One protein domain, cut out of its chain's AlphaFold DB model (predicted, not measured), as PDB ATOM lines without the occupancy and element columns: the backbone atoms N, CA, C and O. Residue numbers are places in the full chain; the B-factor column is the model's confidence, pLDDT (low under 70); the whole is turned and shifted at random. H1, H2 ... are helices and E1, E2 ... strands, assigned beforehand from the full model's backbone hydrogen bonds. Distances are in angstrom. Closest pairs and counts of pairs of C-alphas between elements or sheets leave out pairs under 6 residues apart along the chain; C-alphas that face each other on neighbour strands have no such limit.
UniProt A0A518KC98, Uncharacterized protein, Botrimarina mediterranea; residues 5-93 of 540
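AT A GLANCE: This is residues 5 to 93 of the 540 residues of an uncharacterized protein of Botrimarina mediterranea (UniProt A0A518KC98). A small three-stranded antiparallel sheet, E1, E2 and E3, has helix H3 over one face, running nearly along its strands. H1 and H2 lie beyond, away from E1: H2 only grazes the sheet, and H1, off the sheet, packs on H2 and H3 with its last turns. After H3 the final stretch passes back to the E1 edge, where residues 88 to 89 pair with that strand. The printed part has 89 residues, with three named helices and three named strands in the order H1 E1 E2 H2 E3 H3; the class is mixed, helices and strands. It is compact, with a radius of gyration of the C-alphas of 12.1 A and spans of 36 by 27 by 26 A.

IN THESE COORDINATES: In the sheet, E1 is residues 25 to 29, 13.9 A from first to last C-alpha, beginning at C-alpha 25 (151.298, 198.211, 194.740). E2 is residues 34 to 38, 13.1 A, and E3 is residues 65 to 68, 10.7 A. H3, residues 71 to 80, is 14.7 A long and ends at C-alpha 80 (145.001, 199.987, 200.042). H2 is residues 44 to 52, 12.1 A. H1, residues 5 to 16, is 16.2 A long and begins at C-alpha 5 (136.921, 218.055, 205.439).

HOW THE PARTS SIT: The sheet's order is E1, E2, E3. E1 and E2 form a hairpin, antiparallel at 160 degrees, with N 27 and O 36 3.0 A apart, within hydrogen-bond range. E2 and E3 are antiparallel at 163 degrees, with N 35 and O 67 2.8 A apart, within hydrogen-bond range. Residues 56 to 57 pair with residues 65 to 66 of E3, antiparallel, and residues 88 to 89 pair with residues 27 to 28 of E1, parallel. H3 is on the sheet at a height of 9.7 A, over E2, and runs along the strands, at 10 degrees to E2 on the local plane; the closest C-alphas of H3 and E2 are those of Ala 77 and Leu 37, 7.0 A apart. H2 only grazes the sheet with its residues 47 to 51, and H2 and H3 are near each other, with 5 pairs of C-alphas within 10 A. H1 touches H3 with residues 12 to 16 alone, at a shallow tilt of 19 degrees, the same way; their closest C-alphas are those of Ala 16 and Ala 79, 6.5 A apart. H1 touches H2 with residues 11 to 15 alone, at a shallow tilt of 34 degrees, only just short of steep, opposite ways; their closest C-alphas are those of His 11 and Ala 49, 5.8 A apart. H1 is apart from E2 and E3. In H1, H2 and H3 every O i to N i+4 pair is within hydrogen-bond range.

THE WHOLE: The two C-alphas farthest apart, those of Glu 6 and Pro 93, are 36.5 A apart. The printed part has no cut. The link from H2 to E3 is long, with 12 residues, and residues 81 to 93 hold no named element. The mean pLDDT of the printed part is 83.3; residues 5 to 18 and 60 to 61 are under 70, and the mean over H1 is 54.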
ATOM      1  N   ASP A   5     136.294 219.128 204.647       47.25
ATOM      2  CA  ASP A   5     136.921 218.055 205.439       47.25
ATOM      3  C   ASP A   5     135.930 216.989 205.957       47.25
ATOM      4  O   ASP A   5     136.313 215.827 206.060       47.25
ATOM      5  N   GLU A   6     134.651 217.307 206.191       40.34
ATOM      6  CA  GLU A   6     133.678 216.323 206.716       40.34
ATOM      7  C   GLU A   6     133.259 215.256 205.691       40.34
ATOM      8  O   GLU A   6     133.206 214.068 206.015       40.34
ATOM      9  N   ASP A   7     133.017 215.642 204.433       46.22
ATOM     10  CA  ASP A   7     132.750 214.677 203.352       46.22
ATOM     11  C   ASP A   7     134.014 213.875 202.990       46.22
ATOM     12  O   ASP A   7     133.929 212.712 202.597       46.22
ATOM     13  N   ARG A   8     135.208 214.456 203.185       54.75
ATOM     14  CA  ARG A   8     136.488 213.754 203.000       54.75
ATOM     15  C   ARG A   8     136.749 212.715 204.087       54.75
ATOM     16  O   ARG A   8     137.259 211.646 203.764       54.75
ATOM     17  N   ALA A   9     136.382 212.997 205.338       54.50
ATOM     18  CA  ALA A   9     136.510 212.054 206.448       54.50
ATOM     19  C   ALA A   9     135.588 210.833 206.276       54.50
ATOM     20  O   ALA A   9     136.019 209.702 206.495       54.50
ATOM     21  N   ARG A  10     134.349 211.037 205.801       52.53
ATOM     22  CA  ARG A  10     133.402 209.941 205.513       52.53
ATOM     23  C   ARG A  10     133.902 208.983 204.428       52.53
ATOM     24  O   ARG A  10     133.748 207.775 204.561       52.53
ATOM     25  N   HIS A  11     134.527 209.495 203.372       56.12
ATOM     26  CA  HIS A  11     135.080 208.651 202.310       56.12
ATOM     27  C   HIS A  11     136.416 207.992 202.683       56.12
ATOM     28  O   HIS A  11     136.685 206.883 202.228       56.12
ATOM     29  N   ALA A  12     137.234 208.630 203.527       57.69
ATOM     30  CA  ALA A  12     138.421 207.993 204.099       57.69
ATOM     31  C   ALA A  12     138.038 206.796 204.990       57.69
ATOM     32  O   ALA A  12     138.668 205.746 204.906       57.69
ATOM     33  N   ALA A  13     136.950 206.909 205.761       58.88
ATOM     34  CA  ALA A  13     136.405 205.794 206.538       58.88
ATOM     35  C   ALA A  13     135.936 204.624 205.648       58.88
ATOM     36  O   ALA A  13     136.157 203.471 205.994       58.88
ATOM     37  N   ALA A  14     135.361 204.911 204.473       57.81
ATOM     38  CA  ALA A  14     134.943 203.878 203.519       57.81
ATOM     39  C   ALA A  14     136.118 203.083 202.910       57.81
ATOM     40  O   ALA A  14     135.929 201.942 202.503       57.81
ATOM     41  N   LEU A  15     137.317 203.674 202.846       63.47
ATOM     42  CA  LEU A  15     138.547 202.989 202.424       63.47
ATOM     43  C   LEU A  15     139.245 202.264 203.577       63.47
ATOM     44  O   LEU A  15     139.857 201.225 203.363       63.47
ATOM     45  N   ALA A  16     139.119 202.776 204.803       59.84
ATOM     46  CA  ALA A  16     139.598 202.075 205.990       59.84
ATOM     47  C   ALA A  16     138.836 200.755 206.222       59.84
ATOM     48  O   ALA A  16     139.433 199.774 206.652       59.84
ATOM     49  N   ASP A  17     137.542 200.712 205.886       63.66
ATOM     50  CA  ASP A  17     136.694 199.520 206.042       63.66
ATOM     51  C   ASP A  17     136.928 198.456 204.949       63.66
ATOM     52  O   ASP A  17     136.589 197.289 205.130       63.66
ATOM     53  N   SER A  18     137.537 198.821 203.809       69.19
ATOM     54  CA  SER A  18     137.858 197.854 202.747       69.19
ATOM     55  C   SER A  18     139.092 196.995 203.027       69.19
ATOM     56  O   SER A  18     139.225 195.942 202.406       69.19
ATOM     57  N   GLY A  19     139.959 197.416 203.954       70.75
ATOM     58  CA  GLY A  19     141.219 196.738 204.263       70.75
ATOM     59  C   GLY A  19     142.251 196.772 203.118       70.75
ATOM     60  O   GLY A  19     141.954 197.252 202.019       70.75
ATOM     61  N   PRO A  20     143.475 196.278 203.376       82.88
ATOM     62  CA  PRO A  20     144.514 196.156 202.359       82.88
ATOM     63  C   PRO A  20     144.108 195.160 201.268       82.88
ATOM     64  O   PRO A  20     143.424 194.167 201.531       82.88
ATOM     65  N   ILE A  21     144.546 195.415 200.035       86.31
ATOM     66  CA  ILE A  21     144.298 194.535 198.890       86.31
ATOM     67  C   ILE A  21     145.546 193.686 198.641       86.31
ATOM     68  O   ILE A  21     146.629 194.212 198.383       86.31
ATOM     69  N   ASP A  22     145.390 192.362 198.667       86.50
ATOM     70  CA  ASP A  22     146.483 191.433 198.379       86.50
ATOM     71  C   ASP A  22     147.049 191.652 196.967       86.50
ATOM     72  O   ASP A  22     146.321 191.654 195.973       86.50
ATOM     73  N   GLY A  23     148.372 191.811 196.884       87.69
ATOM     74  CA  GLY A  23     149.080 192.059 195.626       87.69
ATOM     75  C   GLY A  23     148.980 193.495 195.107       87.69
ATOM     76  O   GLY A  23     149.441 193.751 193.995       87.69
ATOM     77  N   ALA A  24     148.406 194.424 195.880       91.88
ATOM     78  CA  ALA A  24     148.396 195.826 195.502       91.88
ATOM     79  C   ALA A  24     149.779 196.476 195.634       91.88
ATOM     80  O   ALA A  24     150.496 196.247 196.608       91.88
ATOM     81  N   SER A  25     150.122 197.339 194.680       94.00
ATOM     82  CA  SER A  25     151.298 198.211 194.740       94.00
ATOM     83  C   SER A  25     150.953 199.636 194.305       94.00
ATOM     84  O   SER A  25     149.919 199.897 193.675       94.00
ATOM     85  N   ALA A  26     151.807 200.590 194.671       95.06
ATOM     86  CA  ALA A  26     151.644 201.988 194.310       95.06
ATOM     87  C   ALA A  26     152.990 202.620 193.972       95.06
ATOM     88  O   ALA A  26     153.980 202.357 194.647       95.06
ATOM     89  N   THR A  27     153.004 203.494 192.968       95.38
ATOM     90  CA  THR A  27     154.206 204.236 192.565       95.38
ATOM     91  C   THR A  27     153.946 205.737 192.502       95.38
ATOM     92  O   THR A  27     152.817 206.193 192.260       95.38
ATOM     93  N   TYR A  28     154.998 206.533 192.688       95.12
ATOM     94  CA  TYR A  28     154.970 207.987 192.551       95.12
ATOM     95  C   TYR A  28     155.960 208.478 191.490       95.12
ATOM     96  O   TYR A  28     157.113 208.084 191.476       95.12
ATOM     97  N   CYS A  29     155.530 209.411 190.630       91.56
ATOM     98  CA  CYS A  29     156.417 210.056 189.657       91.56
ATOM     99  C   CYS A  29     156.566 211.567 189.933       91.56
ATOM    100  O   CYS A  29     155.597 212.319 189.744       91.56
ATOM    101  N   PRO A  30     157.776 212.061 190.272       90.88
ATOM    102  CA  PRO A  30     158.028 213.488 190.515       90.88
ATOM    103  C   PRO A  30     157.739 214.410 189.313       90.88
ATOM    104  O   PRO A  30     157.279 215.551 189.488       90.88
ATOM    105  N   GLU A  31     157.971 213.920 188.087       85.81
ATOM    106  CA  GLU A  31     157.865 214.704 186.845       85.81
ATOM    107  C   GLU A  31     156.429 215.103 186.480       85.81
ATOM    108  O   GLU A  31     156.179 216.203 185.960       85.81
ATOM    109  N   ASP A  32     155.473 214.201 186.713       88.31
ATOM    110  CA  ASP A  32     154.053 214.443 186.458       88.31
ATOM    111  C   ASP A  32     153.210 214.602 187.725       88.31
ATOM    112  O   ASP A  32     152.038 214.969 187.609       88.31
ATOM    113  N   ASP A  33     153.842 214.477 188.898       93.75
ATOM    114  CA  ASP A  33     153.243 214.611 190.226       93.75
ATOM    115  C   ASP A  33     152.127 213.607 190.486       93.75
ATOM    116  O   ASP A  33     151.131 213.958 191.118       93.75
ATOM    117  N   LYS A  34     152.223 212.396 189.933       93.31
ATOM    118  CA  LYS A  34     151.139 211.418 190.028       93.31
ATOM    119  C   LYS A  34     151.503 210.217 190.870       93.31
ATOM    120  O   LYS A  34     152.563 209.631 190.686       93.31
ATOM    121  N   LEU A  35     150.533 209.836 191.690       95.00
ATOM    122  CA  LEU A  35     150.390 208.515 192.272       95.00
ATOM    123  C   LEU A  35     149.705 207.595 191.259       95.00
ATOM    124  O   LEU A  35     148.750 208.012 190.584       95.00
ATOM    125  N   ARG A  36     150.177 206.358 191.171       93.75
ATOM    126  CA  ARG A  36     149.580 205.268 190.393       93.75
ATOM    127  C   ARG A  36     149.305 204.100 191.322       93.75
ATOM    128  O   ARG A  36     150.131 203.807 192.175       93.75
ATOM    129  N   LEU A  37     148.149 203.474 191.153       93.50
ATOM    130  CA  LEU A  37     147.733 202.294 191.899       93.50
ATOM    131  C   LEU A  37     147.626 201.104 190.957       93.50
ATOM    132  O   LEU A  37     147.013 201.217 189.889       93.50
ATOM    133  N   TYR A  38     148.166 199.983 191.412       92.50
ATOM    134  CA  TYR A  38     148.065 198.666 190.807       92.50
ATOM    135  C   TYR A  38     147.316 197.798 191.815       92.50
ATOM    136  O   TYR A  38     147.900 197.304 192.767       92.50
ATOM    137  N   VAL A  39     145.997 197.723 191.683       90.31
ATOM    138  CA  VAL A  39     145.071 197.104 192.656       90.31
ATOM    139  C   VAL A  39     144.141 196.078 192.001       90.31
ATOM    140  O   VAL A  39     143.368 195.409 192.683       90.31
ATOM    141  N   GLY A  40     144.176 195.963 190.673       87.56
ATOM    142  CA  GLY A  40     143.265 195.138 189.895       87.56
ATOM    143  C   GLY A  40     141.798 195.538 190.075       87.56
ATOM    144  O   GLY A  40     141.427 196.715 190.134       87.56
ATOM    145  N   TYR A  41     140.926 194.529 190.129       84.88
ATOM    146  CA  TYR A  41     139.493 194.737 190.312       84.88
ATOM    147  C   TYR A  41     139.161 195.073 191.765       84.88
ATOM    148  O   TYR A  41     139.283 194.237 192.653       84.88
ATOM    149  N   VAL A  42     138.637 196.278 191.978       87.88
ATOM    150  CA  VAL A  42     138.160 196.739 193.286       87.88
ATOM    151  C   VAL A  42     136.639 196.643 193.408       87.88
ATOM    152  O   VAL A  42     135.906 196.670 192.412       87.88
ATOM    153  N   SER A  43     136.144 196.570 194.644       88.38
ATOM    154  CA  SER A  43     134.709 196.620 194.924       88.38
ATOM    155  C   SER A  43     134.100 197.964 194.496       88.38
ATOM    156  O   SER A  43     134.783 198.987 194.392       88.38
ATOM    157  N   ARG A  44     132.783 197.987 194.251       87.62
ATOM    158  CA  ARG A  44     132.087 199.217 193.841       87.62
ATOM    159  C   ARG A  44     132.233 200.367 194.860       87.62
ATOM    160  O   ARG A  44     132.510 201.476 194.406       87.62
ATOM    161  N   PRO A  45     132.123 200.141 196.185       87.19
ATOM    162  CA  PRO A  45     132.376 201.187 197.178       87.19
ATOM    163  C   PRO A  45     133.788 201.783 197.099       87.19
ATOM    164  O   PRO A  45     133.929 203.005 197.091       87.19
ATOM    165  N   VAL A  46     134.822 200.944 196.953       87.94
ATOM    166  CA  VAL A  46     136.221 201.398 196.822       87.94
ATOM    167  C   VAL A  46     136.415 202.197 195.533       87.94
ATOM    168  O   VAL A  46     137.003 203.277 195.554       87.94
ATOM    169  N   TYR A  47     135.859 201.719 194.415       89.81
ATOM    170  CA  TYR A  47     135.877 202.445 193.145       89.81
ATOM    171  C   TYR A  47     135.245 203.839 193.276       89.81
ATOM    172  O   TYR A  47     135.842 204.835 192.862       89.81
ATOM    173  N   ASP A  48     134.044 203.925 193.855       89.19
ATOM    174  CA  ASP A  48     133.315 205.188 193.996       89.19
ATOM    175  C   ASP A  48     134.049 206.154 194.950       89.19
ATOM    176  O   ASP A  48     134.154 207.346 194.642       89.19
ATOM    177  N   ALA A  49     134.663 205.646 196.027       86.44
ATOM    178  CA  ALA A  49     135.511 206.429 196.932       86.44
ATOM    179  C   ALA A  49     136.760 206.985 196.220       86.44
ATOM    180  O   ALA A  49     137.038 208.187 196.286       86.44
ATOM    181  N   LEU A  50     137.476 206.153 195.457       89.56
ATOM    182  CA  LEU A  50     138.615 206.590 194.644       89.56
ATOM    183  C   LEU A  50     138.194 207.692 193.656       89.56
ATOM    184  O   LEU A  50     138.823 208.756 193.576       89.56
ATOM    185  N   ARG A  51     137.083 207.500 192.938       90.12
ATOM    186  CA  ARG A  51     136.558 208.492 191.985       90.12
ATOM    187  C   ARG A  51     136.159 209.802 192.663       90.12
ATOM    188  O   ARG A  51     136.491 210.863 192.126       90.12
ATOM    189  N   ALA A  52     135.521 209.749 193.831       87.94
ATOM    190  CA  ALA A  52     135.133 210.934 194.599       87.94
ATOM    191  C   ALA A  52     136.347 211.782 195.024       87.94
ATOM    192  O   ALA A  52     136.270 213.009 195.067       87.94
ATOM    193  N   HIS A  53     137.501 211.147 195.248       85.44
ATOM    194  CA  HIS A  53     138.753 211.821 195.608       85.44
ATOM    195  C   HIS A  53     139.621 212.199 194.396       85.44
ATOM    196  O   HIS A  53     140.732 212.723 194.542       85.44
ATOM    197  N   GLY A  54     139.099 212.020 193.181       90.50
ATOM    198  CA  GLY A  54     139.725 212.464 191.938       90.50
ATOM    199  C   GLY A  54     140.749 211.494 191.354       90.50
ATOM    200  O   GLY A  54     141.550 211.913 190.515       90.50
ATOM    201  N   TRP A  55     140.721 210.220 191.750       93.25
ATOM    202  CA  TRP A  55     141.441 209.166 191.038       93.25
ATOM    203  C   TRP A  55     140.805 208.904 189.680       93.25
ATOM    204  O   TRP A  55     139.582 208.866 189.543       93.25
ATOM    205  N   THR A  56     141.627 208.735 188.650       93.38
ATOM    206  CA  THR A  56     141.184 208.403 187.293       93.38
ATOM    207  C   THR A  56     141.465 206.947 187.005       93.38
ATOM    208  O   THR A  56     142.618 206.551 187.063       93.38
ATOM    209  N   ALA A  57     140.423 206.182 186.672       92.06
ATOM    210  CA  ALA A  57     140.576 204.800 186.239       92.06
ATOM    211  C   ALA A  57     141.279 204.755 184.877       92.06
ATOM    212  O   ALA A  57     140.898 205.471 183.939       92.06
ATOM    213  N   THR A  58     142.289 203.905 184.766       86.88
ATOM    214  CA  THR A  58     143.178 203.812 183.609       86.88
ATOM    215  C   THR A  58     143.211 202.398 183.021       86.88
ATOM    216  O   THR A  58     144.279 201.908 182.703       86.88
ATOM    217  N   PRO A  59     142.061 201.766 182.697       71.50
ATOM    218  CA  PRO A  59     141.976 200.352 182.279       71.50
ATOM    219  C   PRO A  59     142.657 200.018 180.939       71.50
ATOM    220  O   PRO A  59     142.634 198.885 180.474       71.50
ATOM    221  N   LYS A  60     143.191 201.029 180.247       69.00
ATOM    222  CA  LYS A  60     144.003 200.881 179.032       69.00
ATOM    223  C   LYS A  60     145.439 201.342 179.264       69.00
ATOM    224  O   LYS A  60     146.123 201.661 178.301       69.00
ATOM    225  N   GLN A  61     145.872 201.517 180.497       67.25
ATOM    226  CA  GLN A  61     147.251 201.796 180.885       67.25
ATOM    227  C   GLN A  61     147.663 200.703 181.870       67.25
ATOM    228  O   GLN A  61     146.799 199.993 182.372       67.25
ATOM    229  N   ASP A  62     148.959 200.567 182.119       73.25
ATOM    230  CA  ASP A  62     149.478 199.466 182.936       73.25
ATOM    231  C   ASP A  62     149.192 199.648 184.438       73.25
ATOM    232  O   ASP A  62     149.376 198.718 185.208       73.25
ATOM    233  N   CYS A  63     148.668 200.814 184.845       80.62
ATOM    234  CA  CYS A  63     148.112 201.065 186.179       80.62
ATOM    235  C   CYS A  63     146.576 201.090 186.159       80.62
ATOM    236  O   CYS A  63     145.966 201.503 185.166       80.62
ATOM    237  N   ASP A  64     145.940 200.737 187.277       90.88
ATOM    238  CA  ASP A  64     144.478 200.698 187.414       90.88
ATOM    239  C   ASP A  64     143.883 202.078 187.693       90.88
ATOM    240  O   ASP A  64     142.839 202.441 187.132       90.88
ATOM    241  N   PHE A  65     144.563 202.873 188.524       93.94
ATOM    242  CA  PHE A  65     144.173 204.246 188.829       93.94
ATOM    243  C   PHE A  65     145.373 205.186 188.870       93.94
ATOM    244  O   PHE A  65     146.450 204.825 189.329       93.94
ATOM    245  N   ALA A  66     145.157 206.442 188.477       94.19
ATOM    246  CA  ALA A  66     146.146 207.504 188.626       94.19
ATOM    247  C   ALA A  66     145.528 208.799 189.171       94.19
ATOM    248  O   ALA A  66     144.426 209.197 188.771       94.19
ATOM    249  N   ALA A  67     146.258 209.503 190.035       94.94
ATOM    250  CA  ALA A  67     145.858 210.802 190.571       94.94
ATOM    251  C   ALA A  67     147.066 211.704 190.817       94.94
ATOM    252  O   ALA A  67     148.158 211.227 191.085       94.94
ATOM    253  N   VAL A  68     146.870 213.024 190.760       95.38
ATOM    254  CA  VAL A  68     147.905 213.972 191.209       95.38
ATOM    255  C   VAL A  68     148.078 213.842 192.722       95.38
ATOM    256  O   VAL A  68     147.067 213.767 193.425       95.38
ATOM    257  N   TRP A  69     149.315 213.848 193.213       95.06
ATOM    258  CA  TRP A  69     149.627 213.704 194.629       95.06
ATOM    259  C   TRP A  69     148.928 214.775 195.468       95.06
ATOM    260  O   TRP A  69     148.905 215.966 195.143       95.06
ATOM    261  N   THR A  70     148.336 214.324 196.563       91.69
ATOM    262  CA  THR A  70     147.923 215.137 197.702       91.69
ATOM    263  C   THR A  70     148.121 214.278 198.943       91.69
ATOM    264  O   THR A  70     148.013 213.060 198.844       91.69
ATOM    265  N   VAL A  71     148.299 214.901 200.109       88.38
ATOM    266  CA  VAL A  71     148.375 214.203 201.409       88.38
ATOM    267  C   VAL A  71     147.263 213.156 201.549       88.38
ATOM    268  O   VAL A  71     147.514 212.002 201.848       88.38
ATOM    269  N   TYR A  72     146.028 213.541 201.222       85.25
ATOM    270  CA  TYR A  72     144.877 212.645 201.300       85.25
ATOM    271  C   TYR A  72     144.935 211.474 200.314       85.25
ATOM    272  O   TYR A  72     144.497 210.383 200.642       85.25
ATOM    273  N   ARG A  73     145.416 211.688 199.086       90.44
ATOM    274  CA  ARG A  73     145.516 210.607 198.094       90.44
ATOM    275  C   ARG A  73     146.666 209.665 198.410       90.44
ATOM    276  O   ARG A  73     146.542 208.485 198.123       90.44
ATOM    277  N   GLU A  74     147.736 210.181 199.003       90.62
ATOM    278  CA  GLU A  74     148.815 209.378 199.572       90.62
ATOM    279  C   GLU A  74     148.269 208.480 200.690       90.62
ATOM    280  O   GLU A  74     148.429 207.270 200.613       90.62
ATOM    281  N   ASP A  75     147.503 209.034 201.637       88.62
ATOM    282  CA  ASP A  75     146.862 208.246 202.704       88.62
ATOM    283  C   ASP A  75     145.913 207.172 202.154       88.62
ATOM    284  O   ASP A  75     145.913 206.038 202.623       88.62
ATOM    285  N   MET A  76     145.128 207.498 201.121       88.00
ATOM    286  CA  MET A  76     144.261 206.519 200.456       88.00
ATOM    287  C   MET A  76     145.046 205.428 199.723       88.00
ATOM    288  O   MET A  76     144.590 204.292 199.687       88.00
ATOM    289  N   ALA A  77     146.174 205.776 199.098       91.00
ATOM    290  CA  ALA A  77     147.025 204.804 198.426       91.00
ATOM    291  C   ALA A  77     147.609 203.828 199.452       91.00
ATOM    292  O   ALA A  77     147.417 202.628 199.303       91.00
ATOM    293  N   LEU A  78     148.207 204.353 200.525       90.56
ATOM    294  CA  LEU A  78     148.775 203.565 201.620       90.56
ATOM    295  C   LEU A  78     147.737 202.657 202.288       90.56
ATOM    296  O   LEU A  78     148.038 201.508 202.577       90.56
ATOM    297  N   ALA A  79     146.503 203.132 202.480       88.75
ATOM    298  CA  ALA A  79     145.433 202.330 203.079       88.75
ATOM    299  C   ALA A  79     145.039 201.093 202.249       88.75
ATOM    300  O   ALA A  79     144.494 200.141 202.801       88.75
ATOM    301  N   LEU A  80     145.281 201.114 200.935       90.06
ATOM    302  CA  LEU A  80     145.001 199.987 200.042       90.06
ATOM    303  C   LEU A  80     146.188 199.023 199.911       90.06
ATOM    304  O   LEU A  80     146.000 197.915 199.407       90.06
ATOM    305  N   LEU A  81     147.387 199.429 200.337       91.62
ATOM    306  CA  LEU A  81     148.579 198.591 200.271       91.62
ATOM    307  C   LEU A  81     148.608 197.570 201.417       91.62
ATOM    308  O   LEU A  81     148.178 197.882 202.529       91.62
ATOM    309  N   PRO A  82     149.156 196.366 201.175       90.44
ATOM    310  CA  PRO A  82     149.525 195.431 202.231       90.44
ATOM    311  C   PRO A  82     150.401 196.070 203.315       90.44
ATOM    312  O   PRO A  82     151.215 196.954 203.048       90.44
ATOM    313  N   GLU A  83     150.264 195.580 204.548       86.75
ATOM    314  CA  GLU A  83     151.060 196.060 205.678       86.75
ATOM    315  C   GLU A  83     152.567 195.900 205.408       86.75
ATOM    316  O   GLU A  83     153.032 194.844 204.976       86.75
ATOM    317  N   GLY A  84     153.338 196.959 205.669       84.12
ATOM    318  CA  GLY A  84     154.789 196.983 205.454       84.12
ATOM    319  C   GLY A  84     155.229 197.328 204.028       84.12
ATOM    320  O   GLY A  84     156.433 197.455 203.806       84.12
ATOM    321  N   LEU A  85     154.295 197.518 203.091       90.81
ATOM    322  CA  LEU A  85     154.582 198.115 201.786       90.81
ATOM    323  C   LEU A  85     154.379 199.633 201.820       90.81
ATOM    324  O   LEU A  85     153.554 200.155 202.572       90.81
ATOM    325  N   ASP A  86     155.147 200.331 200.990       93.00
ATOM    326  CA  ASP A  86     155.099 201.783 200.832       93.00
ATOM    327  C   ASP A  86     154.945 202.135 199.343       93.00
ATOM    328  O   ASP A  86     154.979 201.265 198.470       93.00
ATOM    329  N   ILE A  87     154.740 203.413 199.050       94.00
ATOM    330  CA  ILE A  87     154.699 203.929 197.686       94.00
ATOM    331  C   ILE A  87     156.128 203.968 197.139       94.00
ATOM    332  O   ILE A  87     156.982 204.703 197.638       94.00
ATOM    333  N   GLU A  88     156.372 203.208 196.079       93.75
ATOM    334  CA  GLU A  88     157.681 203.102 195.436       93.75
ATOM    335  C   GLU A  88     157.903 204.214 194.394       93.75
ATOM    336  O   GLU A  88     156.988 204.971 194.038       93.75
ATOM    337  N   ASP A  89     159.138 204.346 193.900       90.44
ATOM    338  CA  ASP A  89     159.416 205.238 192.773       90.44
ATOM    339  C   ASP A  89     158.801 204.669 191.489       90.44
ATOM    340  O   ASP A  89     158.687 203.460 191.293       90.44
ATOM    341  N   GLU A  90     158.360 205.552 190.602       89.25
ATOM    342  CA  GLU A  90     157.914 205.138 189.280       89.25
ATOM    343  C   GLU A  90     159.133 204.916 188.382       89.25
ATOM    344  O   GLU A  90     159.647 205.865 187.781       89.25
ATOM    345  N   ASP A  91     159.529 203.651 188.252       76.81
ATOM    346  CA  ASP A  91     160.672 203.220 187.439       76.81
ATOM    347  C   ASP A  91     160.537 203.589 185.953       76.81
ATOM    348  O   ASP A  91     161.545 203.719 185.255       76.81
ATOM    349  N   THR A  92     159.312 203.805 185.452       79.62
ATOM    350  CA  THR A  92     159.093 204.155 184.044       79.62
ATOM    351  C   THR A  92     159.040 205.677 183.844       79.62
ATOM    352  O   THR A  92     158.024 206.331 184.170       79.62
ATOM    353  N   PRO A  93     160.065 206.296 183.224       79.44
ATOM    354  CA  PRO A  93     160.064 207.730 182.986       79.44
ATOM    355  C   PRO A  93     158.900 208.133 182.060       79.44
ATOM    356  O   PRO A  93     158.452 207.359 181.207       79.44
TER     357      PRO A  93